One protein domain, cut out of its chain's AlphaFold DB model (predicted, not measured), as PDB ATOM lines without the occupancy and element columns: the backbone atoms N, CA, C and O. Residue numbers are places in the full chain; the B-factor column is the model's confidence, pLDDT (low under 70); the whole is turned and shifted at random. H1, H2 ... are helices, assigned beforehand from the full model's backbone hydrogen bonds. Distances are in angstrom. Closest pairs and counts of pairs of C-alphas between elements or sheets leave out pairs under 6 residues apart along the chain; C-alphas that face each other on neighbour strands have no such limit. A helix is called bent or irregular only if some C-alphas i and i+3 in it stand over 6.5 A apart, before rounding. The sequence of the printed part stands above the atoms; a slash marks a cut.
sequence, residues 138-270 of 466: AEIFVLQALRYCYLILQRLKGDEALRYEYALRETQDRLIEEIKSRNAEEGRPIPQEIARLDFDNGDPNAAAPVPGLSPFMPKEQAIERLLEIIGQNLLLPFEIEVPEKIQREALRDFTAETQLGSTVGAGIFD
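What this domain is: This is residues 138 to 270 of the 466 residues of an uncharacterized protein of Corynebacterium glutamicum (UniProt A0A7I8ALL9). H1 lies in the middle between two unlike sides: on one side the longest helix, H2, runs back beside it as a helical hairpin, and on the other H4 and H5 each cross it steeply. H6 folds back on H5 and also packs on H4, while the tiny H3 sits near H1 and H2. The printed part has 133 residues with six named helices, H1 to H6 in order along the chain, and no named strand; the class is all helix. It is compact, with a radius of gyration of the C-alphas of 14.9 A and spans of 40 by 37 by 21 A.

How they stand to each other: Begin with H1, residues 138 to 153, the hub, which touches three other helices. It touches H2, residues 158 to 185, at a shallow tilt of 11 degrees, opposite ways, a helical hairpin whose closest C-alphas, those of Leu 153 and Ala 161, are 6.0 A apart. H3, residues 192 to 195, is close to H2 but not clearly touching; C-alphas 176 and 194 are closest, at 6.8 A. Look next at H4, residues 219 to 231: its residues 225 to 229 alone touch H1, closest at C-alphas 145 and 229, 5.7 A, at a steep tilt of 62 degrees. Residues 147 to 152 of H1 alone touch H5, residues 244 to 257, at 55 degrees, a steep tilt, with C-alphas 151 and 250 5.1 A apart. H5 and H6, residues 262 to 270, form a helical hairpin at a shallow tilt of 33 degrees, only just short of steep; C-alphas 256 and 262 are closest, at 4.6 A. H6 touches residues 223 to 227 of H4 alone, closest at C-alphas 227 and 268, 6.9 A. Helix packing is part aligned, part crossed: of five touching pairs, two are at a shallow tilt. Every O i to N i+4 pair is within hydrogen-bond range in H1, H2, H4 and H5; H6 has 2 of 5, beside 4 of 6 O i to N i+3 pairs, and H3 is too short for an O i to N i+4 pair.

Where its parts are: Find C-alpha 138 at (27.463, 70.278, 138.581); from there H1 runs 22.4 A to C-alpha 153. H2 runs 41.2 A, from C-alpha 158 at (27.273, 53.899, 110.554). H3 spans 4.9 A, H4 18.3 A and H5 19.7 A. H6, 13.8 A, ends at C-alpha 270, (30.761, 44.008, 137.043); it is irregular, but only just, with C-alphas 266 and 269 6.52 A apart.

The domain as a whole: The farthest C-alphas, Gly 158 and Gly 187, are 43.4 A apart. The printed part has no cut; residues 196 to 218 and 232 to 243 form the long links. Confidence is under 70 at residues 231 to 233 and 236.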
ATOM      1  N   ALA A 138      28.395  70.467 139.691       77.00
ATOM      2  CA  ALA A 138      27.463  70.278 138.581       77.00
ATOM      3  C   ALA A 138      28.141  70.510 137.218       77.00
ATOM      4  O   ALA A 138      27.951  69.733 136.285       77.00
ATOM      5  N   GLU A 139      28.975  71.546 137.108       81.25
ATOM      6  CA  GLU A 139      29.795  71.825 135.923       81.25
ATOM      7  C   GLU A 139      30.801  70.687 135.675       81.25
ATOM      8  O   GLU A 139      30.967  70.244 134.537       81.25
ATOM      9  N   ILE A 140      31.418  70.150 136.738       83.56
ATOM     10  CA  ILE A 140      32.301  68.976 136.657       83.56
ATOM     11  C   ILE A 140      31.518  67.750 136.172       83.56
ATOM     12  O   ILE A 140      32.003  67.037 135.296       83.56
ATOM     13  N   PHE A 141      30.322  67.504 136.715       83.38
ATOM     14  CA  PHE A 141      29.476  66.379 136.306       83.38
ATOM     15  C   PHE A 141      29.141  66.440 134.813       83.38
ATOM     16  O   PHE A 141      29.389  65.473 134.094       83.38
ATOM     17  N   VAL A 142      28.649  67.588 134.332       83.69
ATOM     18  CA  VAL A 142      28.299  67.786 132.916       83.69
ATOM     19  C   VAL A 142      29.509  67.549 132.017       83.69
ATOM     20  O   VAL A 142      29.407  66.804 131.044       83.69
ATOM     21  N   LEU A 143      30.671  68.110 132.360       88.88
ATOM     22  CA  LEU A 143      31.895  67.921 131.581       88.88
ATOM     23  C   LEU A 143      32.300  66.441 131.498       88.88
ATOM     24  O   LEU A 143      32.625  65.943 130.419       88.88
ATOM     25  N   GLN A 144      32.261  65.727 132.622       88.44
ATOM     26  CA  GLN A 144      32.615  64.309 132.692       88.44
ATOM     27  C   GLN A 144      31.644  63.431 131.903       88.44
ATOM     28  O   GLN A 144      32.066  62.540 131.164       88.44
ATOM     29  N   ALA A 145      30.350  63.692 132.037       88.38
ATOM     30  CA  ALA A 145      29.323  62.910 131.381       88.38
ATOM     31  C   ALA A 145      29.303  63.157 129.861       88.38
ATOM     32  O   ALA A 145      29.261  62.198 129.090       88.38
ATOM     33  N   LEU A 146      29.476  64.408 129.410       91.56
ATOM     34  CA  LEU A 146      29.678  64.723 127.989       91.56
ATOM     35  C   LEU A 146      30.945  64.055 127.437       91.56
ATOM     36  O   LEU A 146      30.920  63.506 126.333       91.56
ATOM     37  N   ARG A 147      32.048  64.040 128.202       93.88
ATOM     38  CA  ARG A 147      33.279  63.335 127.807       93.88
ATOM     39  C   ARG A 147      33.043  61.835 127.652       93.88
ATOM     40  O   ARG A 147      33.504  61.249 126.674       93.88
ATOM     41  N   TYR A 148      32.310  61.217 128.576       92.19
ATOM     42  CA  TYR A 148      31.945  59.806 128.487       92.19
ATOM     43  C   TYR A 148      31.096  59.506 127.240       92.19
ATOM     44  O   TYR A 148      31.426  58.593 126.481       92.19
ATOM     45  N   CYS A 149      30.067  60.314 126.965       93.38
ATOM     46  CA  CYS A 149      29.258  60.190 125.749       93.38
ATOM     47  C   CYS A 149      30.097  60.363 124.474       93.38
ATOM     48  O   CYS A 149      29.942  59.604 123.519       93.38
ATOM     49  N   TYR A 150      31.038  61.306 124.456       95.62
ATOM     50  CA  TYR A 150      31.953  61.471 123.327       95.62
ATOM     51  C   TYR A 150      32.821  60.222 123.088       95.62
ATOM     52  O   TYR A 150      32.986  59.786 121.948       95.62
ATOM     53  N   LEU A 151      33.331  59.588 124.148       95.31
ATOM     54  CA  LEU A 151      34.098  58.341 124.037       95.31
ATOM     55  C   LEU A 151      33.242  57.161 123.544       95.31
ATOM     56  O   LEU A 151      33.749  56.286 122.838       95.31
ATOM     57  N   ILE A 152      31.941  57.146 123.857       95.25
ATOM     58  CA  ILE A 152      30.980  56.215 123.244       95.25
ATOM     59  C   ILE A 152      30.853  56.495 121.743       95.25
ATOM     60  O   ILE A 152      30.988  55.565 120.943       95.25
ATOM     61  N   LEU A 153      30.637  57.757 121.353       95.38
ATOM     62  CA  LEU A 153      30.482  58.159 119.953       95.38
ATOM     63  C   LEU A 153      31.665  57.697 119.093       95.38
ATOM     64  O   LEU A 153      31.458  57.123 118.027       95.38
ATOM     65  N   GLN A 154      32.900  57.854 119.583       96.25
ATOM     66  CA  GLN A 154      34.112  57.426 118.868       96.25
ATOM     67  C   GLN A 154      34.159  55.924 118.539       96.25
ATOM     68  O   GLN A 154      34.930  55.498 117.675       96.25
ATOM     69  N   ARG A 155      33.366  55.105 119.234       95.88
ATOM     70  CA  ARG A 155      33.316  53.647 119.067       95.88
ATOM     71  C   ARG A 155      32.118  53.178 118.242       95.88
ATOM     72  O   ARG A 155      32.141  52.046 117.749       95.88
ATOM     73  N   LEU A 156      31.095  54.015 118.080       95.12
ATOM     74  CA  LEU A 156      29.934  53.729 117.241       95.12
ATOM     75  C   LEU A 156      30.289  53.835 115.752       95.12
ATOM     76  O   LEU A 156      31.282  54.452 115.363       95.12
ATOM     77  N   LYS A 157      29.488  53.197 114.890       93.12
ATOM     78  CA  LYS A 157      29.686  53.217 113.431       93.12
ATOM     79  C   LYS A 157      28.360  53.333 112.686       93.12
ATOM     80  O   LYS A 157      27.325  52.897 113.176       93.12
ATOM     81  N   GLY A 158      28.422  53.847 111.459       92.38
ATOM     82  CA  GLY A 158      27.273  53.899 110.554       92.38
ATOM     83  C   GLY A 158      26.143  54.786 111.078       92.38
ATOM     84  O   GLY A 158      26.394  55.833 111.665       92.38
ATOM     85  N   ASP A 159      24.904  54.353 110.856       89.56
ATOM     86  CA  ASP A 159      23.694  55.095 111.229       89.56
ATOM     87  C   ASP A 159      23.581  55.365 112.741       89.56
ATOM     88  O   ASP A 159      23.168  56.447 113.150       89.56
ATOM     89  N   GLU A 160      24.011  54.418 113.583       88.75
ATOM     90  CA  GLU A 160      24.009  54.595 115.041       88.75
ATOM     91  C   GLU A 160      24.926  55.740 115.476       88.75
ATOM     92  O   GLU A 160      24.536  56.537 116.324       88.75
ATOM     93  N   ALA A 161      26.111  55.863 114.864       92.88
ATOM     94  CA  ALA A 161      27.030  56.962 115.152       92.88
ATOM     95  C   ALA A 161      26.434  58.314 114.751       92.88
ATOM     96  O   ALA A 161      26.507  59.251 115.532       92.88
ATOM     97  N   LEU A 162      25.790  58.398 113.580       90.31
ATOM     98  CA  LEU A 162      25.163  59.636 113.104       90.31
ATOM     99  C   LEU A 162      24.016  60.085 114.021       90.31
ATOM    100  O   LEU A 162      23.929  61.259 114.376       90.31
ATOM    101  N   ARG A 163      23.153  59.153 114.446       89.88
ATOM    102  CA  ARG A 163      22.072  59.453 115.400       89.88
ATOM    103  C   ARG A 163      22.615  59.858 116.769       89.88
ATOM    104  O   ARG A 163      22.089  60.789 117.373       89.88
ATOM    105  N   TYR A 164      23.657  59.177 117.246       92.31
ATOM    106  CA  TYR A 164      24.278  59.473 118.535       92.31
ATOM    107  C   TYR A 164      25.010  60.817 118.523       92.31
ATOM    108  O   TYR A 164      24.908  61.571 119.484       92.31
ATOM    109  N   GLU A 165      25.701  61.150 117.432       93.38
ATOM    110  CA  GLU A 165      26.362  62.443 117.237       93.38
ATOM    111  C   GLU A 165      25.355  63.591 117.269       93.38
ATOM    112  O   GLU A 165      25.556  64.560 117.997       93.38
ATOM    113  N   TYR A 166      24.240  63.448 116.544       90.06
ATOM    114  CA  TYR A 166      23.153  64.423 116.578       90.06
ATOM    115  C   TYR A 166      22.599  64.605 118.000       90.06
ATOM    116  O   TYR A 166      22.528  65.725 118.499       90.06
ATOM    117  N   ALA A 167      22.273  63.503 118.685       88.69
ATOM    118  CA  ALA A 167      21.751  63.542 120.049       88.69
ATOM    119  C   ALA A 167      22.740  64.171 121.047       88.69
ATOM    120  O   ALA A 167      22.336  64.952 121.910       88.69
ATOM    121  N   LEU A 168      24.033  63.853 120.931       92.62
ATOM    122  CA  LEU A 168      25.084  64.409 121.781       92.62
ATOM    123  C   LEU A 168      25.259  65.910 121.547       92.62
ATOM    124  O   LEU A 168      25.400  66.654 122.513       92.62
ATOM    125  N   ARG A 169      25.206  66.360 120.290       92.81
ATOM    126  CA  ARG A 169      25.287  67.778 119.929       92.81
ATOM    127  C   ARG A 169      24.144  68.584 120.551       92.81
ATOM    128  O   ARG A 169      24.411  69.553 121.251       92.81
ATOM    129  N   GLU A 170      22.903  68.141 120.361       85.06
ATOM    130  CA  GLU A 170      21.712  68.777 120.951       85.06
ATOM    131  C   GLU A 170      21.766  68.782 122.486       85.06
ATOM    132  O   GLU A 170      21.424  69.765 123.141       85.06
ATOM    133  N   THR A 171      22.234  67.680 123.078       85.69
ATOM    134  CA  THR A 171      22.388  67.572 124.533       85.69
ATOM    135  C   THR A 171      23.449  68.537 125.052       85.69
ATOM    136  O   THR A 171      23.215  69.209 126.052       85.69
ATOM    137  N   GLN A 172      24.607  68.629 124.392       91.50
ATOM    138  CA  GLN A 172      25.678  69.540 124.787       91.50
ATOM    139  C   GLN A 172      25.215  70.995 124.731       91.50
ATOM    140  O   GLN A 172      25.364  71.692 125.728       91.50
ATOM    141  N   ASP A 173      24.613  71.426 123.621       86.62
ATOM    142  CA  ASP A 173      24.069  72.782 123.457       86.62
ATOM    143  C   ASP A 173      23.119  73.144 124.610       86.62
ATOM    144  O   ASP A 173      23.352  74.100 125.352       86.62
ATOM    145  N   ARG A 174      22.128  72.281 124.869       84.56
ATOM    146  CA  ARG A 174      21.166  72.470 125.961       84.56
ATOM    147  C   ARG A 174      21.834  72.578 127.336       84.56
ATOM    148  O   ARG A 174      21.500  73.479 128.101       84.56
ATOM    149  N   LEU A 175      22.757  71.673 127.670       83.38
ATOM    150  CA  LEU A 175      23.423  71.669 128.981       83.38
ATOM    151  C   LEU A 175      24.307  72.903 129.187       83.38
ATOM    152  O   LEU A 175      24.379  73.436 130.296       83.38
ATOM    153  N   ILE A 176      24.990  73.356 128.136       85.69
ATOM    154  CA  ILE A 176      25.832  74.549 128.198       85.69
ATOM    155  C   ILE A 176      24.967  75.803 128.356       85.69
ATOM    156  O   ILE A 176      25.268  76.618 129.229       85.69
ATOM    157  N   GLU A 177      23.860  75.925 127.621       81.25
ATOM    158  CA  GLU A 177      22.893  77.018 127.800       81.25
ATOM    159  C   GLU A 177      22.272  77.037 129.206       81.25
ATOM    160  O   GLU A 177      22.197  78.093 129.838       81.25
ATOM    161  N   GLU A 178      21.914  75.874 129.761       79.06
ATOM    162  CA  GLU A 178      21.428  75.756 131.145       79.06
ATOM    163  C   GLU A 178      22.472  76.263 132.161       79.06
ATOM    164  O   GLU A 178      22.139  77.033 133.069       79.06
ATOM    165  N   ILE A 179      23.752  75.898 131.994       80.12
ATOM    166  CA  ILE A 179      24.843  76.390 132.854       80.12
ATOM    167  C   ILE A 179      25.022  77.904 132.707       80.12
ATOM    168  O   ILE A 179      25.167  78.594 133.718       80.12
ATOM    169  N   LYS A 180      25.013  78.436 131.477       81.38
ATOM    170  CA  LYS A 180      25.137  79.880 131.223       81.38
ATOM    171  C   LYS A 180      24.003  80.659 131.886       81.38
ATOM    172  O   LYS A 180      24.280  81.644 132.573       81.38
ATOM    173  N   SER A 181      22.759  80.206 131.718       78.00
ATOM    174  CA  SER A 181      21.573  80.840 132.306       78.00
ATOM    175  C   SER A 181      21.663  80.868 133.829       78.00
ATOM    176  O   SER A 181      21.544  81.934 134.432       78.00
ATOM    177  N   ARG A 182      21.972  79.727 134.457       77.38
ATOM    178  CA  ARG A 182      22.134  79.640 135.917       77.38
ATOM    179  C   ARG A 182      23.253  80.548 136.421       77.38
ATOM    180  O   ARG A 182      23.066  81.295 137.375       77.38
ATOM    181  N   ASN A 183      24.420  80.509 135.782       78.81
ATOM    182  CA  ASN A 183      25.554  81.325 136.205       78.81
ATOM    183  C   ASN A 183      25.231  82.827 136.074       78.81
ATOM    184  O   ASN A 183      25.608  83.608 136.947       78.81
ATOM    185  N   ALA A 184      24.468  83.231 135.052       80.81
ATOM    186  CA  ALA A 184      23.974  84.599 134.921       80.81
ATOM    187  C   ALA A 184      23.004  84.995 136.053       80.81
ATOM    188  O   ALA A 184      23.141  86.091 136.601       80.81
ATOM    189  N   GLU A 185      22.075  84.114 136.442       79.12
ATOM    190  CA  GLU A 185      21.153  84.328 137.573       79.12
ATOM    191  C   GLU A 185      21.891  84.461 138.914       79.12
ATOM    192  O   GLU A 185      21.550  85.311 139.738       79.12
ATOM    193  N   GLU A 186      22.942  83.667 139.117       80.50
ATOM    194  CA  GLU A 186      23.773  83.680 140.327       80.50
ATOM    195  C   GLU A 186      24.839  84.794 140.326       80.50
ATOM    196  O   GLU A 186      25.565  84.967 141.308       80.50
ATOM    197  N   GLY A 187      24.976  85.552 139.231       81.25
ATOM    198  CA  GLY A 187      26.041  86.548 139.064       81.25
ATOM    199  C   GLY A 187      27.451  85.941 139.013       81.25
ATOM    200  O   GLY A 187      28.440  86.628 139.287       81.25
ATOM    201  N   ARG A 188      27.557  84.652 138.680       83.31
ATOM    202  CA  ARG A 188      28.802  83.890 138.561       83.31
ATOM    203  C   ARG A 188      29.300  83.937 137.108       83.31
ATOM    204  O   ARG A 188      28.518  83.734 136.185       83.31
ATOM    205  N   PRO A 189      30.594  84.180 136.845       85.38
ATOM    206  CA  PRO A 189      31.108  84.090 135.483       85.38
ATOM    207  C   PRO A 189      31.231  82.628 135.017       85.38
ATOM    208  O   PRO A 189      31.361  81.712 135.828       85.38
ATOM    209  N   ILE A 190      31.213  82.408 133.701       86.94
ATOM    210  CA  ILE A 190      31.299  81.071 133.093       86.94
ATOM    211  C   ILE A 190      32.759  80.574 133.121       86.94
ATOM    212  O   ILE A 190      33.635  81.284 132.616       86.94
ATOM    213  N   PRO A 191      33.047  79.379 133.674       87.12
ATOM    214  CA  PRO A 191      34.381  78.777 133.613       87.12
ATOM    215  C   PRO A 191      34.847  78.501 132.177       87.12
ATOM    216  O   PRO A 191      34.043  78.187 131.298       87.12
ATOM    217  N   GLN A 192      36.159  78.573 131.937       85.19
ATOM    218  CA  GLN A 192      36.738  78.438 130.593       85.19
ATOM    219  C   GLN A 192      36.456  77.063 129.973       85.19
ATOM    220  O   GLN A 192      36.210  76.959 128.772       85.19
ATOM    221  N   GLU A 193      36.474  76.007 130.781       87.38
ATOM    222  CA  GLU A 193      36.203  74.639 130.351       87.38
ATOM    223  C   GLU A 193      34.776  74.484 129.824       87.38
ATOM    224  O   GLU A 193      34.580  73.745 128.869       87.38
ATOM    225  N   ILE A 194      33.811  75.213 130.395       88.88
ATOM    226  CA  ILE A 194      32.419  75.251 129.928       88.88
ATOM    227  C   ILE A 194      32.301  76.142 128.691       88.88
ATOM    228  O   ILE A 194      31.718  75.731 127.693       88.88
ATOM    229  N   ALA A 195      32.908  77.333 128.716       88.38
ATOM    230  CA  ALA A 195      32.857  78.273 127.596       88.38
ATOM    231  C   ALA A 195      33.432  77.686 126.291       88.38
ATOM    232  O   ALA A 195      32.984  78.036 125.207       88.38
ATOM    233  N   ARG A 196      34.406  76.771 126.373       89.62
ATOM    234  CA  ARG A 196      34.978  76.076 125.204       89.62
ATOM    235  C   ARG A 196      34.047  75.044 124.565       89.62
ATOM    236  O   ARG A 196      34.333  74.609 123.454       89.62
ATOM    237  N   LEU A 197      33.001  74.622 125.270       91.44
ATOM    238  CA  LEU A 197      32.011  73.661 124.773       91.44
ATOM    239  C   LEU A 197      30.840  74.328 124.068       91.44
ATOM    240  O   LEU A 197      29.982  73.622 123.546       91.44
ATOM    241  N   ASP A 198      30.838  75.655 124.046       89.50
ATOM    242  CA  ASP A 198      29.867  76.480 123.360       89.50
ATOM    243  C   ASP A 198      30.105  76.495 121.843       89.50
ATOM    244  O   ASP A 198      31.249  76.564 121.379       89.50
ATOM    245  N   PHE A 199      29.033  76.423 121.060       87.69
ATOM    246  CA  PHE A 199      29.077  76.469 119.600       87.69
ATOM    247  C   PHE A 199      27.721  76.885 119.033       87.69
ATOM    248  O   PHE A 199      26.692  76.761 119.683       87.69
ATOM    249  N   ASP A 200      27.709  77.334 117.777       82.00
ATOM    250  CA  ASP A 200      26.456  77.625 117.086       82.00
ATOM    251  C   ASP A 200      25.763  76.316 116.685       82.00
ATOM    252  O   ASP A 200      26.093  75.708 115.657       82.00
ATOM    253  N   ASN A 201      24.820  75.860 117.512       81.75
ATOM    254  CA  ASN A 201      24.062  74.649 117.223       81.75
ATOM    255  C   ASN A 201      23.198  74.789 115.957       81.75
ATOM    256  O   ASN A 201      23.029  73.815 115.218       81.75
ATOM    257  N   GLY A 202      22.756  76.009 115.636       74.06
ATOM    258  CA  GLY A 202      21.960  76.309 114.450       74.06
ATOM    259  C   GLY A 202      22.700  76.080 113.130       74.06
ATOM    260  O   GLY A 202      22.054  75.761 112.129       74.06
ATOM    261  N   ASP A 203      24.032  76.203 113.091       76.44
ATOM    262  CA  ASP A 203      24.819  75.853 111.901       76.44
ATOM    263  C   ASP A 203      25.036  74.332 111.812       76.44
ATOM    264  O   ASP A 203      25.860  73.788 112.550       76.44
ATOM    265  N   PRO A 204      24.408  73.626 110.849       70.69
ATOM    266  CA  PRO A 204      24.544  72.175 110.719       70.69
ATOM    267  C   PRO A 204      25.965  71.712 110.358       70.69
ATOM    268  O   PRO A 204      26.220  70.511 110.343       70.69
ATOM    269  N   ASN A 205      26.877  72.625 110.007       75.06
ATOM    270  CA  ASN A 205      28.274  72.308 109.695       75.06
ATOM    271  C   ASN A 205      29.243  72.704 110.818       75.06
ATOM    272  O   ASN A 205      30.428  72.378 110.715       75.06
ATOM    273  N   ALA A 206      28.787  73.405 111.862       80.44
ATOM    274  CA  ALA A 206      29.633  73.668 113.017       80.44
ATOM    275  C   ALA A 206      29.967  72.328 113.683       80.44
ATOM    276  O   ALA A 206      29.090  71.490 113.845       80.44
ATOM    277  N   ALA A 207      31.217  72.092 114.069       83.25
ATOM    278  CA  ALA A 207      31.562  70.896 114.832       83.25
ATOM    279  C   ALA A 207      31.261  71.138 116.316       83.25
ATOM    280  O   ALA A 207      31.651  72.179 116.844       83.25
ATOM    281  N   ALA A 208      30.601  70.187 116.985       89.00
ATOM    282  CA  ALA A 208      30.458  70.243 118.438       89.00
ATOM    283  C   ALA A 208      31.862  70.141 119.073       89.00
ATOM    284  O   ALA A 208      32.587  69.183 118.774       89.00
ATOM    285  N   PRO A 209      32.291  71.109 119.901       93.25
ATOM    286  CA  PRO A 209      33.593  71.057 120.540       93.25
ATOM    287  C   PRO A 209      33.696  69.842 121.453       93.25
ATOM    288  O   PRO A 209      32.752  69.488 122.158       93.25
ATOM    289  N   VAL A 210      34.871  69.218 121.456       93.56
ATOM    290  CA  VAL A 210      35.120  68.003 122.230       93.56
ATOM    291  C   VAL A 210      35.314  68.355 123.712       93.56
ATOM    292  O   VAL A 210      36.207  69.152 124.019       93.56
ATOM    293  N   PRO A 211      34.567  67.723 124.639       92.12
ATOM    294  CA  PRO A 211      34.796  67.850 126.073       92.12
ATOM    295  C   PRO A 211      36.245  67.556 126.456       92.12
ATOM    296  O   PRO A 211      36.838  66.569 126.004       92.12
ATOM    297  N   GLY A 212      36.812  68.431 127.289       86.62
ATOM    298  CA  GLY A 212      38.163  68.281 127.818       86.62
ATOM    299  C   GLY A 212      38.309  67.067 128.738       86.62
ATOM    300  O   GLY A 212      37.344  66.372 129.058       86.62
ATOM    301  N   LEU A 213      39.542  66.814 129.177       85.31
ATOM    302  CA  LEU A 213      39.803  65.779 130.174       85.31
ATOM    303  C   LEU A 213      39.107  66.134 131.490       85.31
ATOM    304  O   LEU A 213      39.068  67.299 131.888       85.31
ATOM    305  N   SER A 214      38.593  65.114 132.175       77.44
ATOM    306  CA  SER A 214      38.029  65.287 133.511       77.44
ATOM    307  C   SER A 214      39.087  65.847 134.470       77.44
ATOM    308  O   SER A 214      40.225  65.366 134.456       77.44
ATOM    309  N   PRO A 215      38.725  66.788 135.362       76.38
ATOM    310  CA  PRO A 215      39.599  67.169 136.463       76.38
ATOM    311  C   PRO A 215      39.906  65.962 137.363       76.38
ATOM    312  O   PRO A 215      39.189  64.953 137.356       76.38
ATOM    313  N   PHE A 216      40.993  66.071 138.133       79.50
ATOM    314  CA  PHE A 216      41.351  65.069 139.134       79.50
ATOM    315  C   PHE A 216      40.245  64.948 140.184       79.50
ATOM    316  O   PHE A 216      39.733  65.951 140.676       79.50
ATOM    317  N   MET A 217      39.931  63.711 140.559       75.94
ATOM    318  CA  MET A 217      38.987  63.398 141.620       75.94
ATOM    319  C   MET A 217      39.572  62.275 142.483       75.94
ATOM    320  O   MET A 217      40.116  61.312 141.927       75.94
ATOM    321  N   PRO A 218      39.479  62.366 143.822       81.06
ATOM    322  CA  PRO A 218      39.834  61.263 144.705       81.06
ATOM    323  C   PRO A 218      39.103  59.982 144.298       81.06
ATOM    324  O   PRO A 218      37.937  60.022 143.915       81.06
ATOM    325  N   LYS A 219      39.783  58.838 144.399       82.38
ATOM    326  CA  LYS A 219      39.275  57.544 143.915       82.38
ATOM    327  C   LYS A 219      37.885  57.198 144.458       82.38
ATOM    328  O   LYS A 219      37.052  56.708 143.709       82.38
ATOM    329  N   GLU A 220      37.643  57.479 145.734       80.62
ATOM    330  CA  GLU A 220      36.355  57.263 146.404       80.62
ATOM    331  C   GLU A 220      35.224  58.051 145.734       80.62
ATOM    332  O   GLU A 220      34.258  57.460 145.256       80.62
ATOM    333  N   GLN A 221      35.398  59.370 145.604       81.19
ATOM    334  CA  GLN A 221      34.441  60.263 144.942       81.19
ATOM    335  C   GLN A 221      34.265  59.904 143.464       81.19
ATOM    336  O   GLN A 221      33.166  59.979 142.918       81.19
ATOM    337  N   ALA A 222      35.343  59.469 142.809       84.06
ATOM    338  CA  ALA A 222      35.286  59.081 141.413       84.06
ATOM    339  C   ALA A 222      34.429  57.835 141.188       84.06
ATOM    340  O   ALA A 222      33.694  57.783 140.211       84.06
ATOM    341  N   ILE A 223      34.480  56.843 142.080       85.56
ATOM    342  CA  ILE A 223      33.635  55.644 141.984       85.56
ATOM    343  C   ILE A 223      32.151  56.024 142.067       85.56
ATOM    344  O   ILE A 223      31.361  55.571 141.237       85.56
ATOM    345  N   GLU A 224      31.786  56.878 143.028       82.06
ATOM    346  CA  GLU A 224      30.421  57.399 143.176       82.06
ATOM    347  C   GLU A 224      29.974  58.134 141.902       82.06
ATOM    348  O   GLU A 224      28.919  57.835 141.336       82.06
ATOM    349  N   ARG A 225      30.828  59.027 141.389       82.50
ATOM    350  CA  ARG A 225      30.581  59.811 140.175       82.50
ATOM    351  C   ARG A 225      30.434  58.952 138.919       82.50
ATOM    352  O   ARG A 225      29.571  59.220 138.090       82.50
ATOM    353  N   LEU A 226      31.260  57.920 138.752       83.44
ATOM    354  CA  LEU A 226      31.193  57.023 137.593       83.44
ATOM    355  C   LEU A 226      29.881  56.233 137.577       83.44
ATOM    356  O   LEU A 226      29.267  56.107 136.519       83.44
ATOM    357  N   LEU A 227      29.433  55.735 138.735       80.00
ATOM    358  CA  LEU A 227      28.131  55.075 138.855       80.00
ATOM    359  C   LEU A 227      26.980  56.020 138.500       80.00
ATOM    360  O   LEU A 227      26.046  55.603 137.820       80.00
ATOM    361  N   GLU A 228      27.058  57.282 138.925       75.38
ATOM    362  CA  GLU A 228      26.068  58.304 138.583       75.38
ATOM    363  C   GLU A 228      25.998  58.546 137.068       75.38
ATOM    364  O   GLU A 228      24.914  58.506 136.489       75.38
ATOM    365  N   ILE A 229      27.150  58.712 136.409       78.06
ATOM    366  CA  ILE A 229      27.234  58.933 134.956       78.06
ATOM    367  C   ILE A 229      26.633  57.758 134.172       78.06
ATOM    368  O   ILE A 229      25.927  57.973 133.194       78.06
ATOM    369  N   ILE A 230      26.893  56.517 134.589       76.56
ATOM    370  CA  ILE A 230      26.405  55.317 133.883       76.56
ATOM    371  C   ILE A 230      24.926  55.058 134.167       76.56
ATOM    372  O   ILE A 230      24.219  54.526 133.313       76.56
ATOM    373  N   GLY A 231      24.452  55.414 135.363       68.12
ATOM    374  CA  GLY A 231      23.047  55.274 135.734       68.12
ATOM    375  C   GLY A 231      22.125  56.230 134.972       68.12
ATOM    376  O   GLY A 231      20.932  55.962 134.849       68.12
ATOM    377  N   GLN A 232      22.656  57.328 134.432       67.69
ATOM    378  CA  GLN A 232      21.865  58.350 133.753       67.69
ATOM    379  C   GLN A 232      21.973  58.245 132.227       67.69
ATOM    380  O   GLN A 232      23.062  58.232 131.657       67.69
ATOM    381  N   ASN A 233      20.830  58.268 131.533       67.38
ATOM    382  CA  ASN A 233      20.825  58.546 130.097       67.38
ATOM    383  C   ASN A 233      20.871  60.064 129.877       67.38
ATOM    384  O   ASN A 233      19.837  60.733 129.894       67.38
ATOM    385  N   LEU A 234      22.070  60.601 129.651       73.06
ATOM    386  CA  LEU A 234      22.237  62.025 129.362       73.06
ATOM    387  C   LEU A 234      21.608  62.470 128.043       73.06
ATOM    388  O   LEU A 234      21.274  63.643 127.912       73.06
ATOM    389  N   LEU A 235      21.416  61.554 127.094       74.00
ATOM    390  CA  LEU A 235      20.885  61.880 125.775       74.00
ATOM    391  C   LEU A 235      19.359  61.949 125.743       74.00
ATOM    392  O   LEU A 235      18.791  61.986 124.660       74.00
ATOM    393  N   LEU A 236      18.658  61.959 126.880       63.44
ATOM    394  CA  LEU A 236      17.211  62.176 126.863       63.44
ATOM    395  C   LEU A 236      16.860  63.494 126.138       63.44
ATOM    396  O   LEU A 236      17.536  64.506 126.343       63.44
ATOM    397  N   PRO A 237      15.795  63.509 125.312       70.25
ATOM    398  CA  PRO A 237      14.777  62.463 125.119       70.25
ATOM    399  C   PRO A 237      15.136  61.393 124.067       70.25
ATOM    400  O   PRO A 237      14.282  60.591 123.691       70.25
ATOM    401  N   PHE A 238      16.360  61.381 123.544       74.12
ATOM    402  CA  PHE A 238      16.792  60.446 122.511       74.12
ATOM    403  C   PHE A 238      17.043  59.045 123.093       74.12
ATOM    404  O   PHE A 238      17.868  58.838 123.985       74.12
ATOM    405  N   GLU A 239      16.342  58.055 122.545       73.38
ATOM    406  CA  GLU A 239      16.511  56.644 122.895       73.38
ATOM    407  C   GLU A 239      17.402  55.954 121.858       73.38
ATOM    408  O   GLU A 239      16.962  55.579 120.768       73.38
ATOM    409  N   ILE A 240      18.689  55.812 122.186       77.19
ATOM    410  CA  ILE A 240      19.687  55.171 121.323       77.19
ATOM    411  C   ILE A 240      20.311  54.009 122.092       77.19
ATOM    412  O   ILE A 240      20.994  54.211 123.095       77.19
ATOM    413  N   GLU A 241      20.080  52.778 121.627       79.38
ATOM    414  CA  GLU A 241      20.682  51.597 122.245       79.38
ATOM    415  C   GLU A 241      22.185  51.559 121.938       79.38
ATOM    416  O   GLU A 241      22.598  51.451 120.786       79.38
ATOM    417  N   VAL A 242      23.011  51.627 122.984       84.56
ATOM    418  CA  VAL A 242      24.467  51.477 122.876       84.56
ATOM    419  C   VAL A 242      24.863  50.100 123.412       84.56
ATOM    420  O   VAL A 242      24.569  49.802 124.574       84.56
ATOM    421  N   PRO A 243      25.578  49.262 122.638       85.44
ATOM    422  CA  PRO A 243      26.065  47.975 123.120       85.44
ATOM    423  C   PRO A 243      26.903  48.103 124.402       85.44
ATOM    424  O   PRO A 243      27.843  48.894 124.448       85.44
ATOM    425  N   GLU A 244      26.645  47.259 125.408       83.06
ATOM    426  CA  GLU A 244      27.390  47.252 126.687       83.06
ATOM    427  C   GLU A 244      28.908  47.222 126.486       83.06
ATOM    428  O   GLU A 244      29.651  47.917 127.171       83.06
ATOM    429  N   LYS A 245      29.382  46.435 125.513       89.06
ATOM    430  CA  LYS A 245      30.807  46.354 125.189       89.06
ATOM    431  C   LYS A 245      31.390  47.733 124.860       89.06
ATOM    432  O   LYS A 245      32.478  48.049 125.327       89.06
ATOM    433  N   ILE A 246      30.663  48.546 124.094       92.44
ATOM    434  CA  ILE A 246      31.076  49.909 123.746       92.44
ATOM    435  C   ILE A 246      31.060  50.799 124.990       92.44
ATOM    436  O   ILE A 246      32.041  51.493 125.236       92.44
ATOM    437  N   GLN A 247      30.005  50.725 125.807       89.75
ATOM    438  CA  GLN A 247      29.904  51.496 127.052       89.75
ATOM    439  C   GLN A 247      31.055  51.186 128.023       89.75
ATOM    440  O   GLN A 247      31.647  52.099 128.601       89.75
ATOM    441  N   ARG A 248      31.409  49.903 128.168       89.56
ATOM    442  CA  ARG A 248      32.504  49.420 129.019       89.56
ATOM    443  C   ARG A 248      33.870  49.846 128.495       89.56
ATOM    444  O   ARG A 248      34.723  50.262 129.273       89.56
ATOM    445  N   GLU A 249      34.092  49.746 127.186       91.81
ATOM    446  CA  GLU A 249      35.341  50.193 126.566       91.81
ATOM    447  C   GLU A 249      35.507  51.718 126.658       91.81
ATOM    448  O   GLU A 249      36.592  52.176 127.005       91.81
ATOM    449  N   ALA A 250      34.440  52.493 126.437       92.44
ATOM    450  CA  ALA A 250      34.447  53.946 126.605       92.44
ATOM    451  C   ALA A 250      34.726  54.355 128.059       92.44
ATOM    452  O   ALA A 250      35.501  55.273 128.304       92.44
ATOM    453  N   LEU A 251      34.152  53.644 129.035       90.06
ATOM    454  CA  LEU A 251      34.369  53.935 130.452       90.06
ATOM    455  C   LEU A 251      35.801  53.615 130.882       90.06
ATOM    456  O   LEU A 251      36.398  54.349 131.663       90.06
ATOM    457  N   ARG A 252      36.371  52.530 130.349       90.25
ATOM    458  CA  ARG A 252      37.776  52.178 130.562       90.25
ATOM    459  C   ARG A 252      38.710  53.265 130.033       90.25
ATOM    460  O   ARG A 252      39.705  53.568 130.684       90.25
ATOM    461  N   ASP A 253      38.405  53.819 128.862       90.00
ATOM    462  CA  ASP A 253      39.181  54.919 128.293       90.00
ATOM    463  C   ASP A 253      38.993  56.195 129.123       90.00
ATOM    464  O   ASP A 253      39.979  56.837 129.468       90.00
ATOM    465  N   PHE A 254      37.761  56.494 129.552       90.69
ATOM    466  CA  PHE A 254      37.463  57.620 130.437       90.69
ATOM    467  C   PHE A 254      38.278  57.546 131.732       90.69
ATOM    468  O   PHE A 254      38.957  58.503 132.094       90.69
ATOM    469  N   THR A 255      38.295  56.398 132.418       88.62
ATOM    470  CA  THR A 255      39.081  56.269 133.654       88.62
ATOM    471  C   THR A 255      40.586  56.198 133.400       88.62
ATOM    472  O   THR A 255      41.350  56.572 134.284       88.62
ATOM    473  N   ALA A 256      41.039  55.774 132.216       85.75
ATOM    474  CA  ALA A 256      42.451  55.835 131.823       85.75
ATOM    475  C   ALA A 256      42.922  57.266 131.508       85.75
ATOM    476  O   ALA A 256      44.083  57.592 131.743       85.75
ATOM    477  N   GLU A 257      42.027  58.112 130.997       85.25
ATOM    478  CA  GLU A 257      42.250  59.549 130.810       85.25
ATOM    479  C   GLU A 257      42.302  60.308 132.143       85.25
ATOM    480  O   GLU A 257      42.895  61.383 132.231       85.25
ATOM    481  N   THR A 258      41.730  59.727 133.200       74.00
ATOM    482  CA  THR A 258      41.893  60.190 134.581       74.00
ATOM    483  C   THR A 258      43.057  59.483 135.280       74.00
ATOM    484  O   THR A 258      43.476  58.392 134.902       74.00
ATOM    485  N   GLN A 259      43.547  60.039 136.388       72.75
ATOM    486  CA  GLN A 259      44.578  59.389 137.216       72.75
ATOM    487  C   GLN A 259      44.075  58.138 137.983       72.75
ATOM    488  O   GLN A 259      44.769  57.640 138.866       72.75
ATOM    489  N   LEU A 260      42.880  57.620 137.667       78.25
ATOM    490  CA  LEU A 260      42.266  56.443 138.301       78.25
ATOM    491  C   LEU A 260      42.724  55.117 137.679       78.25
ATOM    492  O   LEU A 260      42.668  54.076 138.334       78.25
ATOM    493  N   GLY A 261      43.176  55.147 136.422       77.00
ATOM    494  CA  GLY A 261      43.575  53.962 135.669       77.00
ATOM    495  C   GLY A 261      42.401  53.193 135.049       77.00
ATOM    496  O   GLY A 261      41.229  53.375 135.376       77.00
ATOM    497  N   SER A 262      42.716  52.297 134.115       72.25
ATOM    498  CA  SER A 262      41.725  51.562 133.313       72.25
ATOM    499  C   SER A 262      40.957  50.477 134.086       72.25
ATOM    500  O   SER A 262      39.867  50.077 133.678       72.25
ATOM    501  N   THR A 263      41.498  49.987 135.203       74.25
ATOM    502  CA  THR A 263      40.900  48.894 135.988       74.25
ATOM    503  C   THR A 263      39.659  49.328 136.764       74.25
ATOM    504  O   THR A 263      38.731  48.533 136.899       74.25
ATOM    505  N   VAL A 264      39.607  50.588 137.216       80.25
ATOM    506  CA  VAL A 264      38.453  51.148 137.940       80.25
ATOM    507  C   VAL A 264      37.214  51.153 137.043       80.25
ATOM    508  O   VAL A 264      36.189  50.592 137.423       80.25
ATOM    509  N   GLY A 265      37.317  51.685 135.820       74.62
ATOM    510  CA  GLY A 265      36.196  51.727 134.876       74.62
ATOM    511  C   GLY A 265      35.672  50.337 134.500       74.62
ATOM    512  O   GLY A 265      34.465  50.127 134.419       74.62
ATOM    513  N   ALA A 266      36.558  49.349 134.344       75.00
ATOM    514  CA  ALA A 266      36.143  47.978 134.036       75.00
ATOM    515  C   ALA A 266      35.300  47.338 135.158       75.00
ATOM    516  O   ALA A 266      34.357  46.604 134.860       75.00
ATOM    517  N   GLY A 267      35.617  47.643 136.422       84.44
ATOM    518  CA  GLY A 267      34.963  47.060 137.594       84.44
ATOM    519  C   GLY A 267      33.540  47.562 137.857       84.44
ATOM    520  O   GLY A 267      32.783  46.855 138.526       84.44
ATOM    521  N   ILE A 268      33.158  48.730 137.320       86.94
ATOM    522  CA  ILE A 268      31.840  49.347 137.553       86.94
ATOM    523  C   ILE A 268      30.702  48.469 137.016       86.94
ATOM    524  O   ILE A 268      29.776  48.135 137.752       86.94
ATOM    525  N   PHE A 269      30.790  48.041 135.753       84.44
ATOM    526  CA  PHE A 269      29.763  47.190 135.143       84.44
ATOM    527  C   PHE A 269      29.655  45.828 135.835       84.44
ATOM    528  O   PHE A 269      28.554  45.302 135.984       84.44
ATOM    529  N   ASP A 270      30.774  45.276 136.308       87.38
ATOM    530  CA  ASP A 270      30.761  44.008 137.043       87.38
ATOM    531  C   ASP A 270      30.068  44.158 138.402       87.38
ATOM    532  O   ASP A 270      29.360  43.251 138.842       87.38
TER     533      ASP A 270